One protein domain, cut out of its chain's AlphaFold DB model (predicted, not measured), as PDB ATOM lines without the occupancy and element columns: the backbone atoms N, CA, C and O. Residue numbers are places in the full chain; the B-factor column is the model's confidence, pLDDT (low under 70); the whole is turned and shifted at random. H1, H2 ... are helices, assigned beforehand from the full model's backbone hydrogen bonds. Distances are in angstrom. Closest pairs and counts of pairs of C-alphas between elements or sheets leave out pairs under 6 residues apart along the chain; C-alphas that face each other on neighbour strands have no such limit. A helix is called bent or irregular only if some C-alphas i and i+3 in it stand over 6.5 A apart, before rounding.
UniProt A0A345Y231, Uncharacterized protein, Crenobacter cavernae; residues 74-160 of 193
ATOM      1  N   THR A  74     128.975 224.183 138.865       83.50
ATOM      2  CA  THR A  74     128.945 223.551 140.195       83.50
ATOM      3  C   THR A  74     130.331 223.074 140.607       83.50
ATOM      4  O   THR A  74     130.757 223.321 141.734       83.50
ATOM      5  N   MET A  75     131.057 222.451 139.676       83.12
ATOM      6  CA  MET A  75     132.440 222.027 139.888       83.12
ATOM      7  C   MET A  75     133.351 223.214 140.218       83.12
ATOM      8  O   MET A  75     134.104 223.165 141.194       83.12
ATOM      9  N   LEU A  76     133.265 224.297 139.438       80.81
ATOM     10  CA  LEU A  76     134.063 225.495 139.689       80.81
ATOM     11  C   LEU A  76     133.741 226.132 141.040       80.81
ATOM     12  O   LEU A  76     134.665 226.510 141.753       80.81
ATOM     13  N   THR A  77     132.461 226.213 141.411       81.12
ATOM     14  CA  THR A  77     132.053 226.725 142.723       81.12
ATOM     15  C   THR A  77     132.638 225.884 143.856       81.12
ATOM     16  O   THR A  77     133.242 226.445 144.764       81.12
ATOM     17  N   ALA A  78     132.541 224.551 143.792       81.75
ATOM     18  CA  ALA A  78     133.106 223.675 144.823       81.75
ATOM     19  C   ALA A  78     134.631 223.843 144.951       81.75
ATOM     20  O   ALA A  78     135.182 223.883 146.054       81.75
ATOM     21  N   LYS A  79     135.336 224.002 143.823       81.06
ATOM     22  CA  LYS A  79     136.777 224.280 143.833       81.06
ATOM     23  C   LYS A  79     137.084 225.663 144.424       81.06
ATOM     24  O   LYS A  79     138.009 225.773 145.226       81.06
ATOM     25  N   ALA A  80     136.309 226.691 144.080       81.12
ATOM     26  CA  ALA A  80     136.453 228.033 144.639       81.12
ATOM     27  C   ALA A  80     136.187 228.069 146.154       81.12
ATOM     28  O   ALA A  80     136.935 228.720 146.877       81.12
ATOM     29  N   GLU A  81     135.194 227.326 146.650       81.88
ATOM     30  CA  GLU A  81     134.924 227.166 148.088       81.88
ATOM     31  C   GLU A  81     136.118 226.543 148.824       81.88
ATOM     32  O   GLU A  81     136.519 227.036 149.879       81.88
ATOM     33  N   ASN A  82     136.737 225.509 148.249       81.44
ATOM     34  CA  ASN A  82     137.934 224.890 148.820       81.44
ATOM     35  C   ASN A  82     139.134 225.849 148.847       81.44
ATOM     36  O   ASN A  82     139.867 225.882 149.835       81.44
ATOM     37  N   ILE A  83     139.330 226.639 147.788       79.62
ATOM     38  CA  ILE A  83     140.380 227.667 147.740       79.62
ATOM     39  C   ILE A  83     140.114 228.744 148.795       79.62
ATOM     40  O   ILE A  83     141.023 229.103 149.534       79.62
ATOM     41  N   GLU A  84     138.879 229.231 148.913       79.94
ATOM     42  CA  GLU A  84     138.520 230.247 149.906       79.94
ATOM     43  C   GLU A  84     138.724 229.730 151.338       79.94
ATOM     44  O   GLU A  84     139.265 230.444 152.181       79.94
ATOM     45  N   ALA A  85     138.383 228.467 151.611       82.19
ATOM     46  CA  ALA A  85     138.652 227.834 152.900       82.19
ATOM     47  C   ALA A  85     140.159 227.727 153.201       82.19
ATOM     48  O   ALA A  85     140.576 227.944 154.338       82.19
ATOM     49  N   GLN A  86     140.984 227.429 152.190       80.88
ATOM     50  CA  GLN A  86     142.443 227.435 152.330       80.88
ATOM     51  C   GLN A  86     142.976 228.847 152.587       80.88
ATOM     52  O   GLN A  86     143.806 229.029 153.471       80.88
ATOM     53  N   LEU A  87     142.471 229.849 151.863       80.75
ATOM     54  CA  LEU A  87     142.844 231.253 152.040       80.75
ATOM     55  C   LEU A  87     142.474 231.775 153.428       80.75
ATOM     56  O   LEU A  87     143.269 232.487 154.032       80.75
ATOM     57  N   ALA A  88     141.312 231.394 153.963       80.88
ATOM     58  CA  ALA A  88     140.869 231.792 155.298       80.88
ATOM     59  C   ALA A  88     141.807 231.310 156.423       80.88
ATOM     60  O   ALA A  88     141.797 231.883 157.511       80.88
ATOM     61  N   ALA A  89     142.627 230.282 156.171       83.12
ATOM     62  CA  ALA A  89     143.644 229.799 157.104       83.12
ATOM     63  C   ALA A  89     144.980 230.568 157.023       83.12
ATOM     64  O   ALA A  89     145.879 230.304 157.821       83.12
ATOM     65  N   LEU A  90     145.125 231.498 156.073       80.44
ATOM     66  CA  LEU A  90     146.343 232.272 155.824       80.44
ATOM     67  C   LEU A  90     146.227 233.707 156.353       80.44
ATOM     68  O   LEU A  90     145.129 234.256 156.485       80.44
ATOM     69  N   SER A  91     147.369 234.358 156.587       82.75
ATOM     70  CA  SER A  91     147.413 235.796 156.883       82.75
ATOM     71  C   SER A  91     146.972 236.644 155.684       82.75
ATOM     72  O   SER A  91     147.071 236.219 154.533       82.75
ATOM     73  N   GLU A  92     146.534 237.884 155.921       74.62
ATOM     74  CA  GLU A  92     146.093 238.797 154.849       74.62
ATOM     75  C   GLU A  92     147.164 239.007 153.763       74.62
ATOM     76  O   GLU A  92     146.847 239.047 152.573       74.62
ATOM     77  N   LEU A  93     148.442 239.087 154.155       69.94
ATOM     78  CA  LEU A  93     149.566 239.230 153.227       69.94
ATOM     79  C   LEU A  93     149.759 237.976 152.363       69.94
ATOM     80  O   LEU A  93     150.031 238.085 151.167       69.94
ATOM     81  N   GLU A  94     149.607 236.789 152.945       72.62
ATOM     82  CA  GLU A  94     149.696 235.514 152.227       72.62
ATOM     83  C   GLU A  94     148.510 235.325 151.282       72.62
ATOM     84  O   GLU A  94     148.706 234.922 150.136       72.62
ATOM     85  N   GLN A  95     147.302 235.697 151.712       72.31
ATOM     86  CA  GLN A  95     146.121 235.702 150.851       72.31
ATOM     87  C   GLN A  95     146.315 236.635 149.650       72.31
ATOM     88  O   GLN A  95     146.104 236.229 148.505       72.31
ATOM     89  N   ALA A  96     146.766 237.871 149.893       65.75
ATOM     90  CA  ALA A  96     147.040 238.843 148.839       65.75
ATOM     91  C   ALA A  96     148.147 238.357 147.892       65.75
ATOM     92  O   ALA A  96     148.017 238.490 146.678       65.75
ATOM     93  N   THR A  97     149.207 237.741 148.423       68.56
ATOM     94  CA  THR A  97     150.309 237.185 147.623       68.56
ATOM     95  C   THR A  97     149.850 236.006 146.772       68.56
ATOM     96  O   THR A  97     150.225 235.926 145.604       68.56
ATOM     97  N   TYR A  98     149.016 235.117 147.318       72.75
ATOM     98  CA  TYR A  98     148.450 233.986 146.589       72.75
ATOM     99  C   TYR A  98     147.596 234.477 145.416       72.75
ATOM    100  O   TYR A  98     147.884 234.149 144.265       72.75
ATOM    101  N   LEU A  99     146.620 235.352 145.685       70.31
ATOM    102  CA  LEU A  99     145.748 235.929 144.660       70.31
ATOM    103  C   LEU A  99     146.526 236.776 143.635       70.31
ATOM    104  O   LEU A  99     146.210 236.729 142.446       70.31
ATOM    105  N   MET A 100     147.564 237.508 144.058       65.62
ATOM    106  CA  MET A 100     148.401 238.325 143.173       65.62
ATOM    107  C   MET A 100     149.314 237.478 142.281       65.62
ATOM    108  O   MET A 100     149.350 237.714 141.073       65.62
ATOM    109  N   LYS A 101     150.020 236.481 142.836       66.12
ATOM    110  CA  LYS A 101     150.850 235.542 142.061       66.12
ATOM    111  C   LYS A 101     150.010 234.869 140.990       66.12
ATOM    112  O   LYS A 101     150.404 234.846 139.829       66.12
ATOM    113  N   LEU A 102     148.824 234.423 141.395       65.25
ATOM    114  CA  LEU A 102     147.844 233.876 140.490       65.25
ATOM    115  C   LEU A 102     147.527 234.913 139.426       65.25
ATOM    116  O   LEU A 102     147.903 234.649 138.300       65.25
ATOM    117  N   SER A 103     147.005 236.106 139.754       59.44
ATOM    118  CA  SER A 103     146.670 237.177 138.789       59.44
ATOM    119  C   SER A 103     147.772 237.517 137.763       59.44
ATOM    120  O   SER A 103     147.450 237.879 136.632       59.44
ATOM    121  N   LEU A 104     149.053 237.365 138.121       58.09
ATOM    122  CA  LEU A 104     150.193 237.566 137.220       58.09
ATOM    123  C   LEU A 104     150.385 236.398 136.237       58.09
ATOM    124  O   LEU A 104     150.715 236.639 135.077       58.09
ATOM    125  N   GLU A 105     150.111 235.161 136.654       59.66
ATOM    126  CA  GLU A 105     150.059 233.975 135.782       59.66
ATOM    127  C   GLU A 105     148.869 234.042 134.782       59.66
ATOM    128  O   GLU A 105     148.952 233.460 133.702       59.66
ATOM    129  N   TYR A 106     147.812 234.839 135.049       56.38
ATOM    130  CA  TYR A 106     146.655 235.072 134.136       56.38
ATOM    131  C   TYR A 106     146.947 236.005 132.963       56.38
ATOM    132  O   TYR A 106     146.093 236.152 132.084       56.38
ATOM    133  N   ASN A 107     148.096 236.685 132.932       51.66
ATOM    134  CA  ASN A 107     148.364 237.621 131.839       51.66
ATOM    135  C   ASN A 107     148.649 236.910 130.501       51.66
ATOM    136  O   ASN A 107     148.668 237.564 129.457       51.66
ATOM    137  N   ASP A 108     148.777 235.578 130.511       55.66
ATOM    138  CA  ASP A 108     148.715 234.750 129.311       55.66
ATOM    139  C   ASP A 108     147.249 234.461 128.933       55.66
ATOM    140  O   ASP A 108     146.645 233.442 129.279       55.66
ATOM    141  N   LYS A 109     146.641 235.435 128.247       56.50
ATOM    142  CA  LYS A 109     145.208 235.484 127.900       56.50
ATOM    143  C   LYS A 109     144.693 234.252 127.146       56.50
ATOM    144  O   LYS A 109     143.486 234.038 127.101       56.50
ATOM    145  N   THR A 110     145.573 233.453 126.553       64.38
ATOM    146  CA  THR A 110     145.217 232.379 125.619       64.38
ATOM    147  C   THR A 110     144.462 231.228 126.292       64.38
ATOM    148  O   THR A 110     143.490 230.726 125.734       64.38
ATOM    149  N   TYR A 111     144.851 230.839 127.511       63.28
ATOM    150  CA  TYR A 111     144.306 229.644 128.176       63.28
ATOM    151  C   TYR A 111     142.957 229.875 128.863       63.28
ATOM    152  O   TYR A 111     142.128 228.975 128.936       63.28
ATOM    153  N   LEU A 112     142.709 231.092 129.342       69.19
ATOM    154  CA  LEU A 112     141.515 231.434 130.124       69.19
ATOM    155  C   LEU A 112     140.428 232.120 129.300       69.19
ATOM    156  O   LEU A 112     139.347 232.409 129.823       69.19
ATOM    157  N   GLN A 113     140.695 232.384 128.020       73.06
ATOM    158  CA  GLN A 113     139.730 232.982 127.108       73.06
ATOM    159  C   GLN A 113     138.427 232.163 127.018       73.06
ATOM    160  O   GLN A 113     137.369 232.768 127.203       73.06
ATOM    161  N   PRO A 114     138.450 230.817 126.886       74.44
ATOM    162  CA  PRO A 114     137.220 230.020 126.855       74.44
ATOM    163  C   PRO A 114     136.380 230.163 128.131       74.44
ATOM    164  O   PRO A 114     135.165 230.337 128.055       74.44
ATOM    165  N   PHE A 115     137.021 230.163 129.307       76.94
ATOM    166  CA  PHE A 115     136.339 230.416 130.581       76.94
ATOM    167  C   PHE A 115     135.759 231.831 130.640       76.94
ATOM    168  O   PHE A 115     134.612 232.009 131.034       76.94
ATOM    169  N   THR A 116     136.535 232.835 130.232       74.19
ATOM    170  CA  THR A 116     136.118 234.241 130.268       74.19
ATOM    171  C   THR A 116     134.911 234.494 129.365       74.19
ATOM    172  O   THR A 116     134.004 235.235 129.750       74.19
ATOM    173  N   ASP A 117     134.877 233.877 128.185       81.56
ATOM    174  CA  ASP A 117     133.764 234.000 127.243       81.56
ATOM    175  C   ASP A 117     132.528 233.245 127.729       81.56
ATOM    176  O   ASP A 117     131.428 233.804 127.721       81.56
ATOM    177  N   TRP A 118     132.706 232.026 128.253       82.62
ATOM    178  CA  TRP A 118     131.627 231.289 128.909       82.62
ATOM    179  C   TRP A 118     131.039 232.088 130.077       82.62
ATOM    180  O   TRP A 118     129.824 232.254 130.152       82.62
ATOM    181  N   TRP A 119     131.882 232.642 130.948       77.31
ATOM    182  CA  TRP A 119     131.462 233.426 132.107       77.31
ATOM    183  C   TRP A 119     130.596 234.612 131.687       77.31
ATOM    184  O   TRP A 119     129.479 234.746 132.175       77.31
ATOM    185  N   LYS A 120     131.066 235.430 130.734       80.56
ATOM    186  CA  LYS A 120     130.312 236.579 130.201       80.56
ATOM    187  C   LYS A 120     128.985 236.163 129.564       80.56
ATOM    188  O   LYS A 120     127.987 236.843 129.763       80.56
ATOM    189  N   GLY A 121     128.970 235.061 128.816       82.88
ATOM    190  CA  GLY A 121     127.772 234.577 128.128       82.88
ATOM    191  C   GLY A 121     126.718 233.946 129.043       82.88
ATOM    192  O   GLY A 121     125.570 233.817 128.628       82.88
ATOM    193  N   ASN A 122     127.081 233.551 130.269       80.00
ATOM    194  CA  ASN A 122     126.190 232.806 131.164       80.00
ATOM    195  C   ASN A 122     125.715 233.595 132.391       80.00
ATOM    196  O   ASN A 122     124.895 233.061 133.137       80.00
ATOM    197  N   GLN A 123     126.158 234.845 132.596       73.25
ATOM    198  CA  GLN A 123     125.845 235.611 133.816       73.25
ATOM    199  C   GLN A 123     124.340 235.758 134.077       73.25
ATOM    200  O   GLN A 123     123.909 235.678 135.223       73.25
ATOM    201  N   ASP A 124     123.529 235.902 133.030       76.62
ATOM    202  CA  ASP A 124     122.079 236.100 133.155       76.62
ATOM    203  C   ASP A 124     121.277 234.786 133.194       76.62
ATOM    204  O   ASP A 124     120.048 234.791 133.267       76.62
ATOM    205  N   THR A 125     121.948 233.631 133.149       80.88
ATOM    206  CA  THR A 125     121.264 232.335 133.187       80.88
ATOM    207  C   THR A 125     120.834 231.977 134.609       80.88
ATOM    208  O   THR A 125     121.547 232.222 135.585       80.88
ATOM    209  N   ALA A 126     119.669 231.335 134.744       79.00
ATOM    210  CA  ALA A 126     119.172 230.874 136.042       79.00
ATOM    211  C   ALA A 126     120.158 229.915 136.734       79.00
ATOM    212  O   ALA A 126     120.337 229.978 137.947       79.00
ATOM    213  N   GLU A 127     120.825 229.067 135.952       71.69
ATOM    214  CA  GLU A 127     121.846 228.132 136.419       71.69
ATOM    215  C   GLU A 127     123.035 228.860 137.063       71.69
ATOM    216  O   GLU A 127     123.412 228.574 138.200       71.69
ATOM    217  N   TYR A 128     123.585 229.859 136.373       74.88
ATOM    218  CA  TYR A 128     124.677 230.666 136.899       74.88
ATOM    219  C   TYR A 128     124.263 231.413 138.175       74.88
ATOM    220  O   TYR A 128     124.980 231.395 139.175       74.88
ATOM    221  N   GLN A 129     123.077 232.027 138.184       71.75
ATOM    222  CA  GLN A 129     122.578 232.792 139.331       71.75
ATOM    223  C   GLN A 129     122.333 231.924 140.577       71.75
ATOM    224  O   GLN A 129     122.547 232.374 141.711       71.75
ATOM    225  N   GLN A 130     121.903 230.674 140.385       71.25
ATOM    226  CA  GLN A 130     121.670 229.723 141.474       71.25
ATOM    227  C   GLN A 130     122.965 229.133 142.033       71.25
ATOM    228  O   GLN A 130     123.075 228.984 143.251       71.25
ATOM    229  N   THR A 131     123.933 228.818 141.174       71.12
ATOM    230  CA  THR A 131     125.144 228.091 141.575       71.12
ATOM    231  C   THR A 131     126.292 229.037 141.896       71.12
ATOM    232  O   THR A 131     126.821 229.031 143.007       71.12
ATOM    233  N   VAL A 132     126.641 229.909 140.953       69.00
ATOM    234  CA  VAL A 132     127.736 230.870 141.105       69.00
ATOM    235  C   VAL A 132     127.257 232.052 141.944       69.00
ATOM    236  O   VAL A 132     127.807 232.317 143.008       69.00
ATOM    237  N   GLY A 133     126.143 232.689 141.571       64.69
ATOM    238  CA  GLY A 133     125.611 233.852 142.296       64.69
ATOM    239  C   GLY A 133     125.268 233.585 143.771       64.69
ATOM    240  O   GLY A 133     125.281 234.496 144.598       64.69
ATOM    241  N   ARG A 134     124.955 232.339 144.161       67.88
ATOM    242  CA  ARG A 134     124.746 231.969 145.575       67.88
ATOM    243  C   ARG A 134     126.053 231.861 146.362       67.88
ATOM    244  O   ARG A 134     126.063 232.289 147.512       67.88
ATOM    245  N   PHE A 135     127.101 231.279 145.782       63.91
ATOM    246  CA  PHE A 135     128.427 231.212 146.401       63.91
ATOM    247  C   PHE A 135     128.982 232.619 146.635       63.91
ATOM    248  O   PHE A 135     129.323 232.969 147.760       63.91
ATOM    249  N   LEU A 136     128.923 233.456 145.602       61.66
ATOM    250  CA  LEU A 136     129.424 234.828 145.614       61.66
ATOM    251  C   LEU A 136     128.761 235.707 146.697       61.66
ATOM    252  O   LEU A 136     129.434 236.387 147.468       61.66
ATOM    253  N   ARG A 137     127.443 235.563 146.902       63.22
ATOM    254  CA  ARG A 137     126.711 236.244 147.995       63.22
ATOM    255  C   ARG A 137     127.163 235.861 149.412       63.22
ATOM    256  O   ARG A 137     126.822 236.577 150.353       63.22
ATOM    257  N   LYS A 138     127.879 234.746 149.601       61.50
ATOM    258  CA  LYS A 138     128.361 234.294 150.919       61.50
ATOM    259  C   LYS A 138     129.761 234.808 151.272       61.50
ATOM    260  O   LYS A 138     130.077 234.844 152.455       61.50
ATOM    261  N   THR A 139     130.587 235.206 150.302       55.06
ATOM    262  CA  THR A 139     132.030 235.469 150.503       55.06
ATOM    263  C   THR A 139     132.395 236.907 150.916       55.06
ATOM    264  O   THR A 139     133.571 237.236 150.989       55.06
ATOM    265  N   SER A 140     131.422 237.763 151.252       51.09
ATOM    266  CA  SER A 140     131.584 239.167 151.693       51.09
ATOM    267  C   SER A 140     132.421 240.098 150.775       51.09
ATOM    268  O   SER A 140     133.643 240.061 150.750       51.09
ATOM    269  N   ASN A 141     131.717 241.007 150.085       54.25
ATOM    270  CA  ASN A 141     132.145 242.310 149.541       54.25
ATOM    271  C   ASN A 141     133.462 242.407 148.737       54.25
ATOM    272  O   ASN A 141     134.450 242.954 149.222       54.25
ATOM    273  N   ASN A 142     133.418 242.023 147.456       58.09
ATOM    274  CA  ASN A 142     133.777 242.861 146.293       58.09
ATOM    275  C   ASN A 142     133.674 241.992 145.031       58.09
ATOM    276  O   ASN A 142     134.356 240.969 144.969       58.09
ATOM    277  N   ASP A 143     132.956 242.432 143.992       62.62
ATOM    278  CA  ASP A 143     132.870 241.760 142.675       62.62
ATOM    279  C   ASP A 143     134.258 241.367 142.111       62.62
ATOM    280  O   ASP A 143     134.418 240.420 141.339       62.62
ATOM    281  N   MET A 144     135.306 242.089 142.520       65.88
ATOM    282  CA  MET A 144     136.693 241.800 142.165       65.88
ATOM    283  C   MET A 144     137.249 240.522 142.821       65.88
ATOM    284  O   MET A 144     137.924 239.757 142.135       65.88
ATOM    285  N   ARG A 145     136.960 240.257 144.106       70.88
ATOM    286  CA  ARG A 145     137.399 239.032 144.809       70.88
ATOM    287  C   ARG A 145     136.674 237.811 144.253       70.88
ATOM    288  O   ARG A 145     137.295 236.785 144.002       70.88
ATOM    289  N   GLU A 146     135.383 237.967 143.981       70.44
ATOM    290  CA  GLU A 146     134.533 236.956 143.347       70.44
ATOM    291  C   GLU A 146     135.118 236.482 142.014       70.44
ATOM    292  O   GLU A 146     135.348 235.292 141.786       70.44
ATOM    293  N   ARG A 147     135.435 237.446 141.144       70.38
ATOM    294  CA  ARG A 147     136.046 237.177 139.848       70.38
ATOM    295  C   ARG A 147     137.431 236.551 139.991       70.38
ATOM    296  O   ARG A 147     137.755 235.651 139.223       70.38
ATOM    297  N   GLN A 148     138.237 237.002 140.951       72.06
ATOM    298  CA  GLN A 148     139.562 236.436 141.208       72.06
ATOM    299  C   GLN A 148     139.472 234.974 141.656       72.06
ATOM    300  O   GLN A 148     140.137 234.138 141.061       72.06
ATOM    301  N   LEU A 149     138.609 234.631 142.613       76.25
ATOM    302  CA  LEU A 149     138.460 233.251 143.090       76.25
ATOM    303  C   LEU A 149     137.994 232.296 141.992       76.25
ATOM    304  O   LEU A 149     138.532 231.199 141.859       76.25
ATOM    305  N   MET A 150     137.036 232.719 141.168       76.94
ATOM    306  CA  MET A 150     136.533 231.879 140.080       76.94
ATOM    307  C   MET A 150     137.545 231.731 138.944       76.94
ATOM    308  O   MET A 150     137.656 230.653 138.362       76.94
ATOM    309  N   LEU A 151     138.337 232.771 138.676       74.38
ATOM    310  CA  LEU A 151     139.492 232.675 137.787       74.38
ATOM    311  C   LEU A 151     140.529 231.681 138.333       74.38
ATOM    312  O   LEU A 151     140.977 230.825 137.577       74.38
ATOM    313  N   VAL A 152     140.825 231.724 139.638       75.75
ATOM    314  CA  VAL A 152     141.706 230.761 140.327       75.75
ATOM    315  C   VAL A 152     141.205 229.337 140.231       75.75
ATOM    316  O   VAL A 152     141.973 228.449 139.861       75.75
ATOM    317  N   ALA A 153     139.922 229.112 140.488       78.31
ATOM    318  CA  ALA A 153     139.322 227.797 140.336       78.31
ATOM    319  C   ALA A 153     139.431 227.282 138.890       78.31
ATOM    320  O   ALA A 153     139.803 226.125 138.689       78.31
ATOM    321  N   ALA A 154     139.169 228.140 137.897       75.62
ATOM    322  CA  ALA A 154     139.247 227.788 136.481       75.62
ATOM    323  C   ALA A 154     140.683 227.511 136.020       75.62
ATOM    324  O   ALA A 154     140.930 226.523 135.344       75.62
ATOM    325  N   TYR A 155     141.664 228.322 136.413       73.94
ATOM    326  CA  TYR A 155     143.067 228.062 136.079       73.94
ATOM    327  C   TYR A 155     143.594 226.802 136.754       73.94
ATOM    328  O   TYR A 155     144.270 226.002 136.117       73.94
ATOM    329  N   ALA A 156     143.266 226.607 138.033       72.19
ATOM    330  CA  ALA A 156     143.658 225.414 138.762       72.19
ATOM    331  C   ALA A 156     143.014 224.154 138.175       72.19
ATOM    332  O   ALA A 156     143.502 223.062 138.432       72.19
ATOM    333  N   GLU A 157     141.896 224.258 137.459       71.31
ATOM    334  CA  GLU A 157     141.385 223.192 136.597       71.31
ATOM    335  C   GLU A 157     142.265 223.079 135.334       71.31
ATOM    336  O   GLU A 157     142.891 222.044 135.125       71.31
ATOM    337  N   LEU A 158     142.410 224.155 134.560       66.38
ATOM    338  CA  LEU A 158     143.014 224.113 133.223       66.38
ATOM    339  C   LEU A 158     144.473 223.637 133.220       66.38
ATOM    340  O   LEU A 158     144.874 222.875 132.337       66.38
ATOM    341  N   THR A 159     145.270 224.068 134.201       62.19
ATOM    342  CA  THR A 159     146.696 223.712 134.299       62.19
ATOM    343  C   THR A 159     146.950 222.328 134.871       62.19
ATOM    344  O   THR A 159     148.039 221.793 134.681       62.19
ATOM    345  N   SER A 160     145.963 221.732 135.540       57.78
ATOM    346  CA  SER A 160     146.096 220.397 136.122       57.78
ATOM    347  C   SER A 160     145.534 219.280 135.239       57.78
ATOM    348  O   SER A 160     145.882 218.127 135.466       57.78
TER     349      SER A 160
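Overview. This is residues 74 to 160 of the 193 residues of an uncharacterized protein of Crenobacter cavernae (UniProt A0A345Y231). Four helices make a rough triangular frame, and the last helix, H5, runs through its middle. H2 and H3 make two sides, and H1 and H4, running the same way, make the third. The 87 printed residues hold five named helices, H1 to H5 in chain order, and no named strand: all helix. The whole is compact, with a radius of gyration of the C-alphas of 12.7 A and spans of 35 by 30 by 22 A.

Along the chain. H1, residues 74 to 88, begins at C-alpha 74 (128.945, 223.551, 140.195) and is 20.9 A long. H2, residues 92 to 105, is 20.1 A long. H3, residues 109 to 122, is 19.5 A long and irregular: C-alphas 111 and 114 are 7.2 A apart. H4, residues 126 to 136, is 14.6 A long. H5, residues 143 to 160, is 26.0 A long and ends at C-alpha 160 (146.096, 220.397, 136.122).

Arrangement. H1 touches H4 at a shallow tilt of 6 degrees; their closest C-alphas, of Thr 74 and Thr 131, are 6.1 A apart. The hub, H5, touches H1 with residues 149 to 154 alone, only just about perpendicular at 72 degrees; the closest C-alphas, of Ala 80 and Ala 153, are 5.2 A apart. Residues 99 to 103 of H2 touch H5, closest at the C-alphas of Leu 102 and Val 152, 6.9 A. Residues 111 to 115 of H3 touch H5, closest at the C-alphas of Leu 112 and Tyr 155, 7.0 A. H2 and H4 are apart. Every O i to N i+4 pair is within hydrogen-bond range in H1 and H2; in H3 8 of 10 are, in H4 4 of 7, in H5 13 of 14.

Size, cuts and confidence. The farthest C-alphas, of Leu 93 and Ala 126, are 35.9 A apart. The printed part has no cut and no long link. Its mean pLDDT is 71.5; residues 100 to 112 and 132 to 144 are among those under 70.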